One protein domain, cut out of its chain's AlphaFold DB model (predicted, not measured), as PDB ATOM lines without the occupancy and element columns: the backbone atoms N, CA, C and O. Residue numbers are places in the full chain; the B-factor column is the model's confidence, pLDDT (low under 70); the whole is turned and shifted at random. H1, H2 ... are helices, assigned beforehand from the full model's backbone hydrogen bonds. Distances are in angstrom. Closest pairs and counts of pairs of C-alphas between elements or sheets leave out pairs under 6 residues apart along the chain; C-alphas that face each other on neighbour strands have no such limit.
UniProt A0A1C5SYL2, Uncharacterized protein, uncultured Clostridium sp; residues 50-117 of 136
ATOM      1  N   ASN A  50      27.635   7.158  14.085       86.00
ATOM      2  CA  ASN A  50      26.793   8.191  13.464       86.00
ATOM      3  C   ASN A  50      27.509   9.543  13.305       86.00
ATOM      4  O   ASN A  50      26.908  10.531  12.886       86.00
ATOM      5  N   THR A  51      28.788   9.631  13.680       90.94
ATOM      6  CA  THR A  51      29.537  10.891  13.695       90.94
ATOM      7  C   THR A  51      30.510  10.956  12.523       90.94
ATOM      8  O   THR A  51      31.491  10.217  12.499       90.94
ATOM      9  N   LYS A  52      30.314  11.917  11.609       92.31
ATOM     10  CA  LYS A  52      31.187  12.127  10.436       92.31
ATOM     11  C   LYS A  52      32.674  12.259  10.789       92.31
ATOM     12  O   LYS A  52      33.527  11.755  10.073       92.31
ATOM     13  N   ALA A  53      32.991  12.916  11.907       92.69
ATOM     14  CA  ALA A  53      34.374  13.055  12.368       92.69
ATOM     15  C   ALA A  53      35.014  11.703  12.732       92.69
ATOM     16  O   ALA A  53      36.184  11.480  12.440       92.69
ATOM     17  N   ILE A  54      34.246  10.794  13.342       93.25
ATOM     18  CA  ILE A  54      34.717   9.445  13.676       93.25
ATOM     19  C   ILE A  54      34.903   8.633  12.396       93.25
ATOM     20  O   ILE A  54      35.954   8.030  12.221       93.25
ATOM     21  N   GLN A  55      33.928   8.679  11.487       94.25
ATOM     22  CA  GLN A  55      33.991   7.993  10.194       94.25
ATOM     23  C   GLN A  55      35.229   8.415   9.391       94.25
ATOM     24  O   GLN A  55      35.992   7.562   8.960       94.25
ATOM     25  N   LYS A  56      35.520   9.719   9.304       94.12
ATOM     26  CA  LYS A  56      36.732  10.225   8.640       94.12
ATOM     27  C   LYS A  56      38.030   9.731   9.295       94.12
ATOM     28  O   LYS A  56      39.016   9.461   8.611       94.12
ATOM     29  N   ASN A  57      38.059   9.624  10.624       91.75
ATOM     30  CA  ASN A  57      39.224   9.072  11.319       91.75
ATOM     31  C   ASN A  57      39.411   7.585  10.992       91.75
ATOM     32  O   ASN A  57      40.543   7.150  10.814       91.75
ATOM     33  N   LEU A  58      38.319   6.820  10.901       94.62
ATOM     34  CA  LEU A  58      38.353   5.412  10.500       94.62
ATOM     35  C   LEU A  58      38.815   5.247   9.048       94.62
ATOM     36  O   LEU A  58      39.696   4.434   8.787       94.62
ATOM     37  N   GLU A  59      38.317   6.084   8.141       94.94
ATOM     38  CA  GLU A  59      38.765   6.153   6.747       94.94
ATOM     39  C   GLU A  59      40.278   6.393   6.655       94.94
ATOM     40  O   GLU A  59      40.994   5.707   5.933       94.94
ATOM     41  N   THR A  60      40.791   7.331   7.461       94.12
ATOM     42  CA  THR A  60      42.227   7.656   7.521       94.12
ATOM     43  C   THR A  60      43.067   6.470   8.009       94.12
ATOM     44  O   THR A  60      44.230   6.341   7.634       94.12
ATOM     45  N   LEU A  61      42.487   5.588   8.830       93.38
ATOM     46  CA  LEU A  61      43.112   4.337   9.270       93.38
ATOM     47  C   LEU A  61      42.990   3.203   8.232       93.38
ATOM     48  O   LEU A  61      43.493   2.111   8.482       93.38
ATOM     49  N   GLY A  62      42.349   3.446   7.083       94.50
ATOM     50  CA  GLY A  62      42.151   2.460   6.020       94.50
ATOM     51  C   GLY A  62      41.028   1.459   6.297       94.50
ATOM     52  O   GLY A  62      41.039   0.364   5.743       94.50
ATOM     53  N   ILE A  63      40.085   1.803   7.178       95.31
ATOM     54  CA  ILE A  63      38.950   0.946   7.537       95.31
ATOM     55  C   ILE A  63      37.812   1.171   6.535       95.31
ATOM     56  O   ILE A  63      37.489   2.314   6.215       95.31
ATOM     57  N   SER A  64      37.206   0.082   6.057       94.31
ATOM     58  CA  SER A  64      36.069   0.115   5.128       94.31
ATOM     59  C   SER A  64      34.819   0.700   5.794       94.31
ATOM     60  O   SER A  64      34.589   0.494   6.988       94.31
ATOM     61  N   GLU A  65      33.975   1.396   5.027       92.62
ATOM     62  CA  GLU A  65      32.718   1.964   5.542       92.62
ATOM     63  C   GLU A  65      31.774   0.892   6.109       92.62
ATOM     64  O   GLU A  65      31.021   1.160   7.047       92.62
ATOM     65  N   GLU A  66      31.843  -0.337   5.587       93.31
ATOM     66  CA  GLU A  66      31.056  -1.476   6.081       93.31
ATOM     67  C   GLU A  66      31.400  -1.854   7.532       93.31
ATOM     68  O   GLU A  66      30.554  -2.373   8.261       93.31
ATOM     69  N   ASP A  67      32.609  -1.505   7.978       94.81
ATOM     70  CA  ASP A  67      33.132  -1.791   9.310       94.81
ATOM     71  C   ASP A  67      32.994  -0.607  10.280       94.81
ATOM     72  O   ASP A  67      33.519  -0.650  11.399       94.81
ATOM     73  N   TYR A  68      32.274   0.461   9.906       95.69
ATOM     74  CA  TYR A  68      32.082   1.664  10.729       95.69
ATOM     75  C   TYR A  68      31.150   1.436  11.923       95.69
ATOM     76  O   TYR A  68      30.118   2.086  12.072       95.69
ATOM     77  N   THR A  69      31.551   0.558  12.834       97.06
ATOM     78  CA  THR A  69      30.852   0.235  14.080       97.06
ATOM     79  C   THR A  69      31.443   0.984  15.271       97.06
ATOM     80  O   THR A  69      32.615   1.380  15.278       97.06
ATOM     81  N   ASN A  70      30.649   1.159  16.332       96.56
ATOM     82  CA  ASN A  70      31.110   1.824  17.558       96.56
ATOM     83  C   ASN A  70      32.309   1.097  18.184       96.56
ATOM     84  O   ASN A  70      33.215   1.729  18.729       96.56
ATOM     85  N   ARG A  71      32.348  -0.232  18.065       95.94
ATOM     86  CA  ARG A  71      33.484  -1.064  18.472       95.94
ATOM     87  C   ARG A  71      34.768  -0.678  17.743       95.94
ATOM     88  O   ARG A  71      35.791  -0.472  18.391       95.94
ATOM     89  N   VAL A  72      34.712  -0.576  16.418       96.31
ATOM     90  CA  VAL A  72      35.875  -0.253  15.583       96.31
ATOM     91  C   VAL A  72      36.337   1.185  15.832       96.31
ATOM     92  O   VAL A  72      37.531   1.421  15.997       96.31
ATOM     93  N   ALA A  73      35.408   2.128  16.016       96.19
ATOM     94  CA  ALA A  73      35.723   3.493  16.448       96.19
ATOM     95  C   ALA A  73      36.489   3.557  17.776       96.19
ATOM     96  O   ALA A  73      37.476   4.290  17.890       96.19
ATOM     97  N   LEU A  74      36.070   2.781  18.781       95.69
ATOM     98  CA  LEU A  74      36.774   2.711  20.063       95.69
ATOM     99  C   LEU A  74      38.189   2.141  19.904       95.69
ATOM    100  O   LEU A  74      39.123   2.681  20.497       95.69
ATOM    101  N   MET A  75      38.362   1.106  19.075       95.38
ATOM    102  CA  MET A  75      39.683   0.542  18.777       95.38
ATOM    103  C   MET A  75      40.577   1.539  18.039       95.38
ATOM    104  O   MET A  75      41.727   1.723  18.431       95.38
ATOM    105  N   GLY A  76      40.043   2.257  17.047       94.56
ATOM    106  CA  GLY A  76      40.767   3.322  16.351       94.56
ATOM    107  C   GLY A  76      41.233   4.425  17.308       94.56
ATOM    108  O   GLY A  76      42.381   4.867  17.245       94.56
ATOM    109  N   ARG A  77      40.390   4.821  18.275       94.50
ATOM    110  CA  ARG A  77      40.782   5.787  19.312       94.50
ATOM    111  C   ARG A  77      41.857   5.237  20.247       94.50
ATOM    112  O   ARG A  77      42.802   5.963  20.557       94.50
ATOM    113  N   ALA A  78      41.720   3.991  20.700       96.19
ATOM    114  CA  ALA A  78      42.731   3.337  21.526       96.19
ATOM    115  C   ALA A  78      44.078   3.267  20.791       96.19
ATOM    116  O   ALA A  78      45.109   3.581  21.377       96.19
ATOM    117  N   PHE A  79      44.063   2.965  19.493       95.56
ATOM    118  CA  PHE A  79      45.251   2.971  18.645       95.56
ATOM    119  C   PHE A  79      45.899   4.356  18.565       95.56
ATOM    120  O   PHE A  79      47.106   4.477  18.760       95.56
ATOM    121  N   SER A  80      45.113   5.421  18.378       94.31
ATOM    122  CA  SER A  80      45.654   6.788  18.402       94.31
ATOM    123  C   SER A  80      46.305   7.146  19.747       94.31
ATOM    124  O   SER A  80      47.346   7.793  19.767       94.31
ATOM    125  N   LEU A  81      45.706   6.735  20.873       96.00
ATOM    126  CA  LEU A  81      46.271   6.968  22.210       96.00
ATOM    127  C   LEU A  81      47.558   6.168  22.432       96.00
ATOM    128  O   LEU A  81      48.531   6.704  22.956       96.00
ATOM    129  N   ALA A  82      47.578   4.911  21.992       96.75
ATOM    130  CA  ALA A  82      48.754   4.056  22.034       96.75
ATOM    131  C   ALA A  82      49.920   4.670  21.242       96.75
ATOM    132  O   ALA A  82      51.024   4.784  21.768       96.75
ATOM    133  N   MET A  83      49.655   5.159  20.025       95.25
ATOM    134  CA  MET A  83      50.647   5.860  19.198       95.25
ATOM    135  C   MET A  83      51.135   7.172  19.823       95.25
ATOM    136  O   MET A  83      52.270   7.576  19.594       95.25
ATOM    137  N   ALA A  84      50.311   7.817  20.652       96.62
ATOM    138  CA  ALA A  84      50.700   8.986  21.440       96.62
ATOM    139  C   ALA A  84      51.485   8.639  22.726       96.62
ATOM    140  O   ALA A  84      51.863   9.545  23.467       96.62
ATOM    141  N   GLY A  85      51.737   7.353  23.002       96.19
ATOM    142  CA  GLY A  85      52.532   6.885  24.140       96.19
ATOM    143  C   GLY A  85      51.729   6.408  25.356       96.19
ATOM    144  O   GLY A  85      52.320   6.162  26.408       96.19
ATOM    145  N   ASP A  86      50.405   6.249  25.257       97.94
ATOM    146  CA  ASP A  86      49.606   5.688  26.354       97.94
ATOM    147  C   ASP A  86      49.852   4.173  26.494       97.94
ATOM    148  O   ASP A  86      49.358   3.349  25.718       97.94
ATOM    149  N   ILE A  87      50.604   3.802  27.534       96.69
ATOM    150  CA  ILE A  87      50.966   2.411  27.841       96.69
ATOM    151  C   ILE A  87      49.738   1.543  28.121       96.69
ATOM    152  O   ILE A  87      49.718   0.373  27.739       96.69
ATOM    153  N   LYS A  88      48.691   2.092  28.745       96.19
ATOM    154  CA  LYS A  88      47.474   1.323  29.029       96.19
ATOM    155  C   LYS A  88      46.701   1.044  27.748       96.19
ATOM    156  O   LYS A  88      46.174  -0.053  27.597       96.19
ATOM    157  N   ALA A  89      46.659   2.002  26.823       96.56
ATOM    158  CA  ALA A  89      46.051   1.791  25.513       96.56
ATOM    159  C   ALA A  89      46.831   0.754  24.687       96.56
ATOM    160  O   ALA A  89      46.216  -0.128  24.089       96.56
ATOM    161  N   MET A  90      48.172   0.798  24.717       95.31
ATOM    162  CA  MET A  90      49.020  -0.237  24.109       95.31
ATOM    163  C   MET A  90      48.716  -1.620  24.692       95.31
ATOM    164  O   MET A  90      48.421  -2.553  23.948       95.31
ATOM    165  N   GLN A  91      48.728  -1.744  26.022       94.38
ATOM    166  CA  GLN A  91      48.430  -3.001  26.704       94.38
ATOM    167  C   GLN A  91      47.032  -3.522  26.348       94.38
ATOM    168  O   GLN A  91      46.891  -4.697  26.022       94.38
ATOM    169  N   PHE A  92      46.019  -2.653  26.357       94.69
ATOM    170  CA  PHE A  92      44.652  -3.007  25.984       94.69
ATOM    171  C   PHE A  92      44.577  -3.593  24.567       94.69
ATOM    172  O   PHE A  92      43.960  -4.636  24.373       94.69
ATOM    173  N   LEU A  93      45.232  -2.978  23.578       94.31
ATOM    174  CA  LEU A  93      45.223  -3.482  22.201       94.31
ATOM    175  C   LEU A  93      45.914  -4.848  22.072       94.31
ATOM    176  O   LEU A  93      45.383  -5.728  21.400       94.31
ATOM    177  N   ILE A  94      47.045  -5.052  22.758       92.00
ATOM    178  CA  ILE A  94      47.776  -6.334  22.780       92.00
ATOM    179  C   ILE A  94      46.952  -7.436  23.471       92.00
ATOM    180  O   ILE A  94      46.938  -8.588  23.044       92.00
ATOM    181  N   GLU A  95      46.242  -7.098  24.548       92.25
ATOM    182  CA  GLU A  95      45.326  -8.021  25.229       92.25
ATOM    183  C   GLU A  95      44.162  -8.438  24.327       92.25
ATOM    184  O   GLU A  95      43.776  -9.612  24.305       92.25
ATOM    185  N   MET A  96      43.632  -7.488  23.556       90.06
ATOM    186  CA  MET A  96      42.538  -7.724  22.620       90.06
ATOM    187  C   MET A  96      42.970  -8.487  21.362       90.06
ATOM    188  O   MET A  96      42.133  -9.192  20.797       90.06
ATOM    189  N   SER A  97      44.239  -8.409  20.945       89.31
ATOM    190  CA  SER A  97      44.767  -9.214  19.831       89.31
ATOM    191  C   SER A  97      45.010 -10.683  20.198       89.31
ATOM    192  O   SER A  97      45.240 -11.509  19.318       89.31
ATOM    193  N   GLY A  98      44.934 -11.040  21.486       85.75
ATOM    194  CA  GLY A  98      45.184 -12.406  21.951       85.75
ATOM    195  C   GLY A  98      46.672 -12.751  22.078       85.75
ATOM    196  O   GLY A  98      47.033 -13.904  22.310       85.75
ATOM    197  N   GLU A  99      47.566 -11.772  21.925       81.88
ATOM    198  CA  GLU A  99      49.008 -12.020  21.854       81.88
ATOM    199  C   GLU A  99      49.691 -12.159  23.217       81.88
ATOM    200  O   GLU A  99      50.902 -12.404  23.284       81.88
ATOM    201  N   THR A 100      48.941 -12.060  24.316       85.50
ATOM    202  CA  THR A 100      49.549 -12.088  25.646       85.50
ATOM    203  C   THR A 100      50.105 -13.471  26.000       85.50
ATOM    204  O   THR A 100      49.498 -14.503  25.690       85.50
ATOM    205  N   PRO A 101      51.238 -13.534  26.729       77.50
ATOM    206  CA  PRO A 101      51.815 -14.803  27.172       77.50
ATOM    207  C   PRO A 101      50.839 -15.681  27.966       77.50
ATOM    208  O   PRO A 101      50.879 -16.902  27.838       77.50
ATOM    209  N   LYS A 102      49.946 -15.068  28.758       82.38
ATOM    210  CA  LYS A 102      48.931 -15.781  29.548       82.38
ATOM    211  C   LYS A 102      47.924 -16.503  28.653       82.38
ATOM    212  O   LYS A 102      47.730 -17.698  28.826       82.38
ATOM    213  N   GLN A 103      47.367 -15.817  27.653       79.00
ATOM    214  CA  GLN A 103      46.409 -16.417  26.717       79.00
ATOM    215  C   GLN A 103      47.039 -17.580  25.935       79.00
ATOM    216  O   GLN A 103      46.446 -18.653  25.850       79.00
ATOM    217  N   LYS A 104      48.283 -17.418  25.460       80.50
ATOM    218  CA  LYS A 104      49.027 -18.496  24.779       80.50
ATOM    219  C   LYS A 104      49.307 -19.693  25.693       80.50
ATOM    220  O   LYS A 104      49.334 -20.833  25.230       80.50
ATOM    221  N   LEU A 105      49.566 -19.456  26.980       81.25
ATOM    222  CA  LEU A 105      49.779 -20.516  27.968       81.25
ATOM    223  C   LEU A 105      48.479 -21.282  28.239       81.25
ATOM    224  O   LEU A 105      48.493 -22.510  28.250       81.25
ATOM    225  N   ASP A 106      47.375 -20.564  28.425       84.06
ATOM    226  CA  ASP A 106      46.063 -21.156  28.677       84.06
ATOM    227  C   ASP A 106      45.576 -21.964  27.467       84.06
ATOM    228  O   ASP A 106      45.097 -23.084  27.633       84.06
ATOM    229  N   GLU A 107      45.805 -21.483  26.242       82.50
ATOM    230  CA  GLU A 107      45.524 -22.243  25.018       82.50
ATOM    231  C   GLU A 107      46.355 -23.535  24.940       82.50
ATOM    232  O   GLU A 107      45.828 -24.606  24.628       82.50
ATOM    233  N   LYS A 108      47.652 -23.467  25.274       83.06
ATOM    234  CA  LYS A 108      48.521 -24.654  25.335       83.06
ATOM    235  C   LYS A 108      48.053 -25.657  26.388       83.06
ATOM    236  O   LYS A 108      48.051 -26.851  26.101       83.06
ATOM    237  N   ARG A 109      47.661 -25.188  27.578       82.56
ATOM    238  CA  ARG A 109      47.122 -26.033  28.658       82.56
ATOM    239  C   ARG A 109      45.835 -26.718  28.224       82.56
ATOM    240  O   ARG A 109      45.762 -27.938  28.263       82.56
ATOM    241  N   PHE A 110      44.882 -25.952  27.703       80.38
ATOM    242  CA  PHE A 110      43.609 -26.481  27.224       80.38
ATOM    243  C   PHE A 110      43.792 -27.494  26.085       80.38
ATOM    244  O   PHE A 110      43.135 -28.531  26.055       80.38
ATOM    245  N   ARG A 111      44.732 -27.248  25.163       82.69
ATOM    246  CA  ARG A 111      45.089 -28.213  24.112       82.69
ATOM    247  C   ARG A 111      45.758 -29.470  24.676       82.69
ATOM    248  O   ARG A 111      45.565 -30.540  24.107       82.69
ATOM    249  N   ALA A 112      46.557 -29.357  25.735       81.94
ATOM    250  CA  ALA A 112      47.162 -30.511  26.399       81.94
ATOM    251  C   ALA A 112      46.106 -31.367  27.117       81.94
ATOM    252  O   ALA A 112      46.154 -32.581  26.996       81.94
ATOM    253  N   GLU A 113      45.126 -30.741  27.773       78.69
ATOM    254  CA  GLU A 113      43.988 -31.416  28.421       78.69
ATOM    255  C   GLU A 113      43.029 -32.068  27.411       78.69
ATOM    256  O   GLU A 113      42.465 -33.123  27.680       78.69
ATOM    257  N   GLN A 114      42.845 -31.456  26.236       72.56
ATOM    258  CA  GLN A 114      41.989 -31.985  25.168       72.56
ATOM    259  C   GLN A 114      42.658 -33.003  24.254       72.56
ATOM    260  O   GLN A 114      41.973 -33.608  23.430       72.56
ATOM    261  N   LYS A 115      43.976 -33.198  24.341       57.44
ATOM    262  CA  LYS A 115      44.550 -34.420  23.792       57.44
ATOM    263  C   LYS A 115      44.092 -35.530  24.738       57.44
ATOM    264  O   LYS A 115      44.642 -35.588  25.836       57.44
ATOM    265  N   PRO A 116      43.126 -36.401  24.361       54.16
ATOM    266  CA  PRO A 116      43.051 -37.674  25.051       54.16
ATOM    267  C   PRO A 116      44.458 -38.251  24.959       54.16
ATOM    268  O   PRO A 116      45.103 -38.139  23.910       54.16
ATOM    269  N   GLU A 117      44.953 -38.752  26.079       50.78
ATOM    270  CA  GLU A 117      46.143 -39.579  26.144       50.78
ATOM    271  C   GLU A 117      45.986 -40.653  25.066       50.78
ATOM    272  O   GLU A 117      45.254 -41.626  25.230       50.78
TER     273      GLU A 117
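AT A GLANCE: This is residues 50 to 117 of the 136 residues of an uncharacterized protein of uncultured Clostridium sp (UniProt A0A1C5SYL2). Four helices are strung out along the chain into an elongated model, with H2 standing between H1 and H3 and with H4 as a free arm at one end. H2 and H3 fold into an open V, a helical hairpin, H1 packs across residues 73 to 76 of H2, and beyond the V residues 104 to 117, of which 104 to 114 belong to H4, stick out with nothing packed on them. The printed part has 68 residues with four named helices, in the order H1, H2, H3, H4, and no named strand; the class is all helix. With a radius of gyration of the C-alphas of 16.8 A the whole is only just extended, close to loose, and its C-alphas span 56 by 29 by 16 A.

IN THESE COORDINATES: H2, residues 70 to 83, runs 20.0 A from its first C-alpha at (31.110, 1.824, 17.558) to its last. H4, residues 101 to 114, has the same number of residues and measures 19.9 A; it ends with C-alpha 114 at (41.989, -31.985, 25.168). H3, residues 87 to 96, measures 14.2 A from first to last C-alpha. H1, residues 52 to 60, measures 12.3 A and begins with C-alpha 52 at (31.187, 12.127, 10.436).

HOW THE PARTS SIT: H2 touches both H1 and H3. H2 and H3 form a helical hairpin, running opposite ways with their lines at 45 degrees, a steep tilt; their closest C-alphas are those of Ala 82 and Met 90, 4.8 A apart. H1 touches H2, which meets it with residues 73 to 76 alone; the closest C-alphas are those of Ile 54 and Ala 73, 6.6 A apart. H1 and H2 run the same way at a steep tilt of 60 degrees. H1 and H3 are apart. H4 touches no helix and is apart from H1, H2 and H3. In H1, H2, H3 and H4 every pair of O i and N i+4 is within hydrogen-bond range.

THE WHOLE: The C-alphas of Lys 52 and Glu 117, the two farthest apart, are 56.1 A from each other. Without residues 104 to 117, which stand free, the body has 54 residues and spans 37 by 22 by 17 A. The printed part has no cut. The links from H2 to H3 and from H3 to H4 are tight, with 3 and 4 residues, and the link from H1 to H2 is short, with 9. The mean pLDDT of the printed part is 89.4; it is under 70 at residues 115 to 117.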